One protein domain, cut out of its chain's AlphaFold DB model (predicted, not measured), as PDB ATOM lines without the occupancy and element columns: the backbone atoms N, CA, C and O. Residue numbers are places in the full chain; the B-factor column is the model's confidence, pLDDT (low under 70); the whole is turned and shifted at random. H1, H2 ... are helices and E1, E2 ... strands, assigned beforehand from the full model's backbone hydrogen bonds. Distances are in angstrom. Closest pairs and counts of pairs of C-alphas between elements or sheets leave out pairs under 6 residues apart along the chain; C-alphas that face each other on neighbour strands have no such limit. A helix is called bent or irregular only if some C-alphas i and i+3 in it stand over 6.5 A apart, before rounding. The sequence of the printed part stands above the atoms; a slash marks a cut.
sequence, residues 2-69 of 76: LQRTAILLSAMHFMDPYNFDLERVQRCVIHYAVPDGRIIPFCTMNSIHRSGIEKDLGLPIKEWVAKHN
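What this domain is: This is residues 2 to 69 of the 76 residues of a protein of Candidatus Bathyarchaeota archaeon (UniProt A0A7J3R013). A small two-strand hairpin, E1 and E2, leads straight into the kinked helix H3, with short helix H2 near their junction. Two arms stick out from this body of 50 residues: residues 2 to 7, of which 2 to 5 belong to H1, and residues 58 to 69, of which 61 to 68 belong to H4. The printed part has 68 residues, mostly helix by its named elements, in the order H1, H2, E1, E2, H3, H4; the sheet E1 - E2 is antiparallel. It is only just loose, close to extended, with a radius of gyration of the C-alphas of 16.0 A and spans of 42 by 37 by 22 A.

How they stand to each other: Start at residues 2 to 5, H1, which is apart from the other named elements. Go on to H2, residues 22 to 26, and E1, residues 31 to 33. E1 forms a hairpin with E2, residues 39 to 41; look for N 32 and O 40, 2.8 A apart. H3, residues 42 to 57, is close to but not clearly touching H2, the closest C-alphas being those of Val 25 and Thr 44, 7.5 A apart. The closest C-alphas of E1 and H3 are those of His 31 and Phe 42, 5.2 A apart. H3 has a kink of 75 degrees near residue 49 and is irregular, with C-alphas 48 and 51 7.4 A apart. H4, residues 61 to 68, is apart from H3. Every O i to N i+4 pair is within hydrogen-bond range in H2 and H4, and 9 of 12 in H3; H1 is too short for such a pair.

Where its parts are: Find C-alpha 2, where H1 begins, at (150.234, 173.080, 171.185). H3 runs 17.5 A from C-alpha 42 at (159.664, 159.598, 152.910). H4 runs 10.6 A to C-alpha 68 at (174.934, 180.569, 140.285).

The domain as a whole: The C-alphas of Glu 23 and Asn 69 are the two farthest apart, 45.4 A. The link from H1 to H2, residues 6 to 21, is long. The printed part has no cut, and no printed residue is under 70 in pLDDT.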
ATOM      1  N   LEU A   2     149.639 174.429 171.085       87.00
ATOM      2  CA  LEU A   2     150.234 173.080 171.185       87.00
ATOM      3  C   LEU A   2     151.445 172.821 170.263       87.00
ATOM      4  O   LEU A   2     152.447 172.273 170.704       87.00
ATOM      5  N   GLN A   3     151.396 173.256 168.999       86.44
ATOM      6  CA  GLN A   3     152.493 173.038 168.044       86.44
ATOM      7  C   GLN A   3     153.794 173.776 168.421       86.44
ATOM      8  O   GLN A   3     154.862 173.396 167.955       86.44
ATOM      9  N   ARG A   4     153.725 174.827 169.252       92.19
ATOM     10  CA  ARG A   4     154.906 175.580 169.711       92.19
ATOM     11  C   ARG A   4     155.547 174.981 170.965       92.19
ATOM     12  O   ARG A   4     156.687 175.315 171.263       92.19
ATOM     13  N   THR A   5     154.822 174.136 171.699       95.12
ATOM     14  CA  THR A   5     155.256 173.580 172.993       95.12
ATOM     15  C   THR A   5     155.407 172.059 172.988       95.12
ATOM     16  O   THR A   5     155.964 171.505 173.933       95.12
ATOM     17  N   ALA A   6     154.944 171.378 171.940       92.69
ATOM     18  CA  ALA A   6     155.096 169.941 171.768       92.69
ATOM     19  C   ALA A   6     156.269 169.607 170.838       92.69
ATOM     20  O   ALA A   6     156.427 170.203 169.774       92.69
ATOM     21  N   ILE A   7     157.052 168.597 171.222       92.38
ATOM     22  CA  ILE A   7     158.095 167.992 170.389       92.38
ATOM     23  C   ILE A   7     157.654 166.569 170.046       92.38
ATOM     24  O   ILE A   7     157.324 165.786 170.936       92.38
ATOM     25  N   LEU A   8     157.664 166.229 168.756       89.44
ATOM     26  CA  LEU A   8     157.464 164.860 168.287       89.44
ATOM     27  C   LEU A   8     158.818 164.146 168.230       89.44
ATOM     28  O   LEU A   8     159.692 164.544 167.463       89.44
ATOM     29  N   LEU A   9     158.969 163.069 169.000       91.00
ATOM     30  CA  LEU A   9     160.102 162.153 168.893       91.00
ATOM     31  C   LEU A   9     159.628 160.850 168.245       91.00
ATOM     32  O   LEU A   9     158.693 160.216 168.731       91.00
ATOM     33  N   SER A  10     160.268 160.444 167.151       87.94
ATOM     34  CA  SER A  10     159.984 159.175 166.479       87.94
ATOM     35  C   SER A  10     161.281 158.528 166.008       87.94
ATOM     36  O   SER A  10     162.219 159.226 165.627       87.94
ATOM     37  N   ALA A  11     161.332 157.199 166.042       90.12
ATOM     38  CA  ALA A  11     162.448 156.416 165.534       90.12
ATOM     39  C   ALA A  11     161.901 155.210 164.772       90.12
ATOM     40  O   ALA A  11     161.080 154.454 165.288       90.12
ATOM     41  N   MET A  12     162.342 155.041 163.530       88.81
ATOM     42  CA  MET A  12     162.009 153.889 162.704       88.81
ATOM     43  C   MET A  12     163.109 153.661 161.672       88.81
ATOM     44  O   MET A  12     163.738 154.606 161.204       88.81
ATOM     45  N   HIS A  13     163.320 152.404 161.303       89.56
ATOM     46  CA  HIS A  13     164.147 152.039 160.159       89.56
ATOM     47  C   HIS A  13     163.504 152.487 158.837       89.56
ATOM     48  O   HIS A  13     162.275 152.460 158.688       89.56
ATOM     49  N   PHE A  14     164.340 152.878 157.877       91.88
ATOM     50  CA  PHE A  14     163.895 153.167 156.516       91.88
ATOM     51  C   PHE A  14     163.460 151.886 155.807       91.88
ATOM     52  O   PHE A  14     164.002 150.815 156.073       91.88
ATOM     53  N   MET A  15     162.461 152.022 154.934       93.56
ATOM     54  CA  MET A  15     161.960 150.922 154.118       93.56
ATOM     55  C   MET A  15     162.590 150.941 152.727       93.56
ATOM     56  O   MET A  15     162.727 151.995 152.102       93.56
ATOM     57  N   ASP A  16     162.890 149.753 152.233       89.56
ATOM     58  CA  ASP A  16     163.325 149.438 150.882       89.56
ATOM     59  C   ASP A  16     162.287 148.500 150.218       89.56
ATOM     60  O   ASP A  16     161.272 148.161 150.836       89.56
ATOM     61  N   PRO A  17     162.476 148.096 148.949       86.06
ATOM     62  CA  PRO A  17     161.522 147.223 148.267       86.06
ATOM     63  C   PRO A  17     161.294 145.842 148.914       86.06
ATOM     64  O   PRO A  17     160.247 145.246 148.680       86.06
ATOM     65  N   TYR A  18     162.230 145.320 149.713       89.62
ATOM     66  CA  TYR A  18     162.148 143.991 150.331       89.62
ATOM     67  C   TYR A  18     161.429 143.985 151.689       89.62
ATOM     68  O   TYR A  18     160.976 142.929 152.126       89.62
ATOM     69  N   ASN A  19     161.309 145.133 152.360       91.94
ATOM     70  CA  ASN A  19     160.637 145.276 153.662       91.94
ATOM     71  C   ASN A  19     159.502 146.320 153.639       91.94
ATOM     72  O   ASN A  19     159.136 146.893 154.670       91.94
ATOM     73  N   PHE A  20     158.957 146.572 152.449       93.06
ATOM     74  CA  PHE A  20     157.941 147.585 152.221       93.06
ATOM     75  C   PHE A  20     156.608 147.241 152.904       93.06
ATOM     76  O   PHE A  20     156.045 146.168 152.692       93.06
ATOM     77  N   ASP A  21     156.073 148.190 153.672       94.50
ATOM     78  CA  ASP A  21     154.836 148.037 154.440       94.50
ATOM     79  C   ASP A  21     153.903 149.238 154.207       94.50
ATOM     80  O   ASP A  21     154.219 150.383 154.548       94.50
ATOM     81  N   LEU A  22     152.729 148.968 153.631       93.81
ATOM     82  CA  LEU A  22     151.725 149.981 153.303       93.81
ATOM     83  C   LEU A  22     151.087 150.632 154.537       93.81
ATOM     84  O   LEU A  22     150.795 151.828 154.497       93.81
ATOM     85  N   GLU A  23     150.879 149.895 155.630       95.06
ATOM     86  CA  GLU A  23     150.287 150.454 156.852       95.06
ATOM     87  C   GLU A  23     151.239 151.487 157.467       95.06
ATOM     88  O   GLU A  23     150.826 152.574 157.886       95.06
ATOM     89  N   ARG A  24     152.546 151.197 157.435       93.38
ATOM     90  CA  ARG A  24     153.582 152.148 157.861       93.38
ATOM     91  C   ARG A  24     153.644 153.384 156.973       93.38
ATOM     92  O   ARG A  24     153.835 154.484 157.487       93.38
ATOM     93  N   VAL A  25     153.462 153.233 155.660       93.88
ATOM     94  CA  VAL A  25     153.404 154.367 154.722       93.88
ATOM     95  C   VAL A  25     152.221 155.286 155.041       93.88
ATOM     96  O   VAL A  25     152.399 156.503 155.077       93.88
ATOM     97  N   GLN A  26     151.044 154.731 155.345       93.56
ATOM     98  CA  GLN A  26     149.844 155.506 155.695       93.56
ATOM     99  C   GLN A  26     149.983 156.301 157.001       93.56
ATOM    100  O   GLN A  26     149.304 157.310 157.181       93.56
ATOM    101  N   ARG A  27     150.855 155.860 157.915       92.25
ATOM    102  CA  ARG A  27     151.128 156.520 159.205       92.25
ATOM    103  C   ARG A  27     152.461 157.267 159.236       92.25
ATOM    104  O   ARG A  27     152.971 157.570 160.314       92.25
ATOM    105  N   CYS A  28     153.060 157.530 158.076       92.62
ATOM    106  CA  CYS A  28     154.317 158.258 158.019       92.62
ATOM    107  C   CYS A  28     154.149 159.664 158.612       92.62
ATOM    108  O   CYS A  28     153.085 160.267 158.523       92.62
ATOM    109  N   VAL A  29     155.206 160.192 159.227       92.06
ATOM    110  CA  VAL A  29     155.223 161.553 159.796       92.06
ATOM    111  C   VAL A  29     156.206 162.475 159.069       92.06
ATOM    112  O   VAL A  29     156.315 163.650 159.406       92.06
ATOM    113  N   ILE A  30     156.900 161.961 158.047       93.12
ATOM    114  CA  ILE A  30     157.874 162.693 157.231       93.12
ATOM    115  C   ILE A  30     157.455 162.577 155.767       93.12
ATOM    116  O   ILE A  30     157.386 161.476 155.216       93.12
ATOM    117  N   HIS A  31     157.198 163.716 155.130       95.25
ATOM    118  CA  HIS A  31     156.677 163.770 153.769       95.25
ATOM    119  C   HIS A  31     157.375 164.845 152.944       95.25
ATOM    120  O   HIS A  31     157.803 165.871 153.471       95.25
ATOM    121  N   TYR A  32     157.420 164.620 151.637       96.12
ATOM    122  CA  TYR A  32     157.818 165.603 150.644       96.12
ATOM    123  C   TYR A  32     156.574 166.195 149.995       96.12
ATOM    124  O   TYR A  32     155.717 165.456 149.513       96.12
ATOM    125  N   ALA A  33     156.493 167.520 149.965       96.38
ATOM    126  CA  ALA A  33     155.555 168.223 149.104       96.38
ATOM    127  C   ALA A  33     156.228 168.462 147.752       96.38
ATOM    128  O   ALA A  33     157.360 168.950 147.702       96.38
ATOM    129  N   VAL A  34     155.542 168.118 146.667       95.62
ATOM    130  CA  VAL A  34     156.002 168.399 145.302       95.62
ATOM    131  C   VAL A  34     155.141 169.491 144.651       95.62
ATOM    132  O   VAL A  34     153.974 169.641 145.017       95.62
ATOM    133  N   PRO A  35     155.686 170.268 143.692       95.06
ATOM    134  CA  PRO A  35     154.991 171.409 143.087       95.06
ATOM    135  C   PRO A  35     153.653 171.094 142.406       95.06
ATOM    136  O   PRO A  35     152.827 171.988 142.263       95.06
ATOM    137  N   ASP A  36     153.415 169.842 142.006       93.56
ATOM    138  CA  ASP A  36     152.142 169.407 141.416       93.56
ATOM    139  C   ASP A  36     151.047 169.087 142.452       93.56
ATOM    140  O   ASP A  36     149.973 168.599 142.102       93.56
ATOM    141  N   GLY A  37     151.306 169.375 143.731       93.94
ATOM    142  CA  GLY A  37     150.340 169.275 144.820       93.94
ATOM    143  C   GLY A  37     150.315 167.925 145.534       93.94
ATOM    144  O   GLY A  37     149.569 167.772 146.502       93.94
ATOM    145  N   ARG A  38     151.125 166.942 145.118       94.81
ATOM    146  CA  ARG A  38     151.214 165.656 145.827       94.81
ATOM    147  C   ARG A  38     152.025 165.785 147.124       94.81
ATOM    148  O   ARG A  38     153.016 166.514 147.197       94.81
ATOM    149  N   ILE A  39     151.626 165.012 148.137       96.44
ATOM    150  CA  ILE A  39     152.367 164.807 149.390       96.44
ATOM    151  C   ILE A  39     152.804 163.345 149.431       96.44
ATOM    152  O   ILE A  39     151.967 162.444 149.420       96.44
ATOM    153  N   ILE A  40     154.112 163.105 149.450       96.50
ATOM    154  CA  ILE A  40     154.693 161.772 149.272       96.50
ATOM    155  C   ILE A  40     155.459 161.374 150.540       96.50
ATOM    156  O   ILE A  40     156.389 162.086 150.930       96.50
ATOM    157  N   PRO A  41     155.126 160.242 151.188       96.12
ATOM    158  CA  PRO A  41     155.868 159.738 152.343       96.12
ATOM    159  C   PRO A  41     157.353 159.494 152.048       96.12
ATOM    160  O   PRO A  41     157.735 159.155 150.927       96.12
ATOM    161  N   PHE A  42     158.205 159.630 153.068       94.38
ATOM    162  CA  PHE A  42     159.664 159.598 152.910       94.38
ATOM    163  C   PHE A  42     160.195 158.344 152.194       94.38
ATOM    164  O   PHE A  42     160.963 158.449 151.237       94.38
ATOM    165  N   CYS A  43     159.791 157.148 152.636       94.38
ATOM    166  CA  CYS A  43     160.318 155.904 152.064       94.38
ATOM    167  C   CYS A  43     159.809 155.679 150.634       94.38
ATOM    168  O   CYS A  43     160.580 155.303 149.759       94.38
ATOM    169  N   THR A  44     158.537 155.983 150.357       95.06
ATOM    170  CA  THR A  44     157.987 155.900 148.995       95.06
ATOM    171  C   THR A  44     158.621 156.924 148.062       95.06
ATOM    172  O   THR A  44     158.852 156.627 146.892       95.06
ATOM    173  N   MET A  45     158.953 158.118 148.569       95.44
ATOM    174  CA  MET A  45     159.680 159.116 147.792       95.44
ATOM    175  C   MET A  45     161.030 158.553 147.347       95.44
ATOM    176  O   MET A  45     161.301 158.519 146.153       95.44
ATOM    177  N   ASN A  46     161.846 158.056 148.278       93.19
ATOM    178  CA  ASN A  46     163.198 157.589 147.964       93.19
ATOM    179  C   ASN A  46     163.231 156.290 147.145       93.19
ATOM    180  O   ASN A  46     164.070 156.174 146.256       93.19
ATOM    181  N   SER A  47     162.325 155.347 147.408       92.12
ATOM    182  CA  SER A  47     162.378 154.010 146.798       92.12
ATOM    183  C   SER A  47     161.553 153.874 145.513       92.12
ATOM    184  O   SER A  47     161.784 152.937 144.756       92.12
ATOM    185  N   ILE A  48     160.591 154.774 145.251       93.50
ATOM    186  CA  ILE A  48     159.646 154.646 144.123       93.50
ATOM    187  C   ILE A  48     159.590 155.920 143.270       93.50
ATOM    188  O   ILE A  48     159.738 155.855 142.052       93.50
ATOM    189  N   HIS A  49     159.366 157.090 143.877       95.06
ATOM    190  CA  HIS A  49     159.011 158.299 143.114       95.06
ATOM    191  C   HIS A  49     160.198 159.187 142.714       95.06
ATOM    192  O   HIS A  49     160.074 159.964 141.766       95.06
ATOM    193  N   ARG A  50     161.342 159.070 143.400       94.75
ATOM    194  CA  ARG A  50     162.509 159.953 143.241       94.75
ATOM    195  C   ARG A  50     162.967 160.081 141.795       94.75
ATOM    196  O   ARG A  50     163.088 161.200 141.316       94.75
ATOM    197  N   SER A  51     163.162 158.966 141.091       95.38
ATOM    198  CA  SER A  51     163.692 158.997 139.721       95.38
ATOM    199  C   SER A  51     162.791 159.771 138.751       95.38
ATOM    200  O   SER A  51     163.295 160.547 137.943       95.38
ATOM    201  N   GLY A  52     161.467 159.612 138.855       95.38
ATOM    202  CA  GLY A  52     160.524 160.377 138.033       95.38
ATOM    203  C   GLY A  52     160.542 161.865 138.378       95.38
ATOM    204  O   GLY A  52     160.668 162.705 137.498       95.38
ATOM    205  N   ILE A  53     160.512 162.192 139.671       95.38
ATOM    206  CA  ILE A  53     160.498 163.584 140.138       95.38
ATOM    207  C   ILE A  53     161.794 164.320 139.785       95.38
ATOM    208  O   ILE A  53     161.743 165.463 139.344       95.38
ATOM    209  N   GLU A  54     162.956 163.686 139.947       94.25
ATOM    210  CA  GLU A  54     164.245 164.273 139.565       94.25
ATOM    211  C   GLU A  54     164.363 164.465 138.053       94.25
ATOM    212  O   GLU A  54     164.981 165.427 137.610       94.25
ATOM    213  N   LYS A  55     163.750 163.590 137.252       94.31
ATOM    214  CA  LYS A  55     163.705 163.766 135.800       94.31
ATOM    215  C   LYS A  55     162.847 164.968 135.397       94.31
ATOM    216  O   LYS A  55     163.228 165.694 134.485       94.31
ATOM    217  N   ASP A  56     161.711 165.157 136.062       93.94
ATOM    218  CA  ASP A  56     160.740 166.191 135.700       93.94
ATOM    219  C   ASP A  56     161.106 167.573 136.270       93.94
ATOM    220  O   ASP A  56     160.841 168.594 135.638       93.94
ATOM    221  N   LEU A  57     161.702 167.617 137.467       93.44
ATOM    222  CA  LEU A  57     161.948 168.853 138.226       93.44
ATOM    223  C   LEU A  57     163.425 169.118 138.532       93.44
ATOM    224  O   LEU A  57     163.766 170.199 139.017       93.44
ATOM    225  N   GLY A  58     164.297 168.132 138.332       91.69
ATOM    226  CA  GLY A  58     165.715 168.264 138.634       91.69
ATOM    227  C   GLY A  58     166.422 169.208 137.667       91.69
ATOM    228  O   GLY A  58     166.129 169.248 136.474       91.69
ATOM    229  N   LEU A  59     167.401 169.944 138.191       91.94
ATOM    230  CA  LEU A  59     168.340 170.729 137.394       91.94
ATOM    231  C   LEU A  59     169.687 170.002 137.345       91.94
ATOM    232  O   LEU A  59     170.258 169.721 138.405       91.94
ATOM    233  N   PRO A  60     170.231 169.708 136.151       90.69
ATOM    234  CA  PRO A  60     171.573 169.166 136.022       90.69
ATOM    235  C   PRO A  60     172.608 170.060 136.710       90.69
ATOM    236  O   PRO A  60     172.581 171.286 136.588       90.69
ATOM    237  N   ILE A  61     173.586 169.441 137.372       89.44
ATOM    238  CA  ILE A  61     174.581 170.163 138.178       89.44
ATOM    239  C   ILE A  61     175.344 171.230 137.381       89.44
ATOM    240  O   ILE A  61     175.572 172.330 137.877       89.44
ATOM    241  N   LYS A  62     175.676 170.936 136.118       89.94
ATOM    242  CA  LYS A  62     176.377 171.864 135.218       89.94
ATOM    243  C   LYS A  62     175.567 173.135 134.968       89.94
ATOM    244  O   LYS A  62     176.125 174.227 134.954       89.94
ATOM    245  N   GLU A  63     174.260 172.985 134.783       92.38
ATOM    246  CA  GLU A  63     173.352 174.104 134.538       92.38
ATOM    247  C   GLU A  63     173.155 174.937 135.807       92.38
ATOM    248  O   GLU A  63     173.225 176.165 135.770       92.38
ATOM    249  N   TRP A  64     172.998 174.275 136.956       92.69
ATOM    250  CA  TRP A  64     172.901 174.962 138.241       92.69
ATOM    251  C   TRP A  64     174.167 175.777 138.557       92.69
ATOM    252  O   TRP A  64     174.051 176.936 138.957       92.69
ATOM    253  N   VAL A  65     175.357 175.212 138.314       92.56
ATOM    254  CA  VAL A  65     176.659 175.888 138.476       92.56
ATOM    255  C   VAL A  65     176.753 177.129 137.595       92.56
ATOM    256  O   VAL A  65     177.073 178.205 138.094       92.56
ATOM    257  N   ALA A  66     176.419 177.005 136.307       91.19
ATOM    258  CA  ALA A  66     176.451 178.132 135.376       91.19
ATOM    259  C   ALA A  66     175.511 179.267 135.814       91.19
ATOM    260  O   ALA A  66     175.862 180.440 135.707       91.19
ATOM    261  N   LYS A  67     174.335 178.925 136.355       93.38
ATOM    262  CA  LYS A  67     173.350 179.900 136.838       93.38
ATOM    263  C   LYS A  67     173.796 180.647 138.100       93.38
ATOM    264  O   LYS A  67     173.430 181.807 138.264       93.38
ATOM    265  N   HIS A  68     174.547 179.996 138.989       91.94
ATOM    266  CA  HIS A  68     174.934 180.569 140.285       91.94
ATOM    267  C   HIS A  68     176.384 181.066 140.328       91.94
ATOM    268  O   HIS A  68     176.762 181.703 141.307       91.94
ATOM    269  N   ASN A  69     177.173 180.826 139.274       89.56
ATOM    270  CA  ASN A  69     178.577 181.227 139.161       89.56
ATOM    271  C   ASN A  69     179.426 180.781 140.370       89.56
ATOM    272  O   ASN A  69     180.184 181.564 140.941       89.56
TER     273      ASN A  69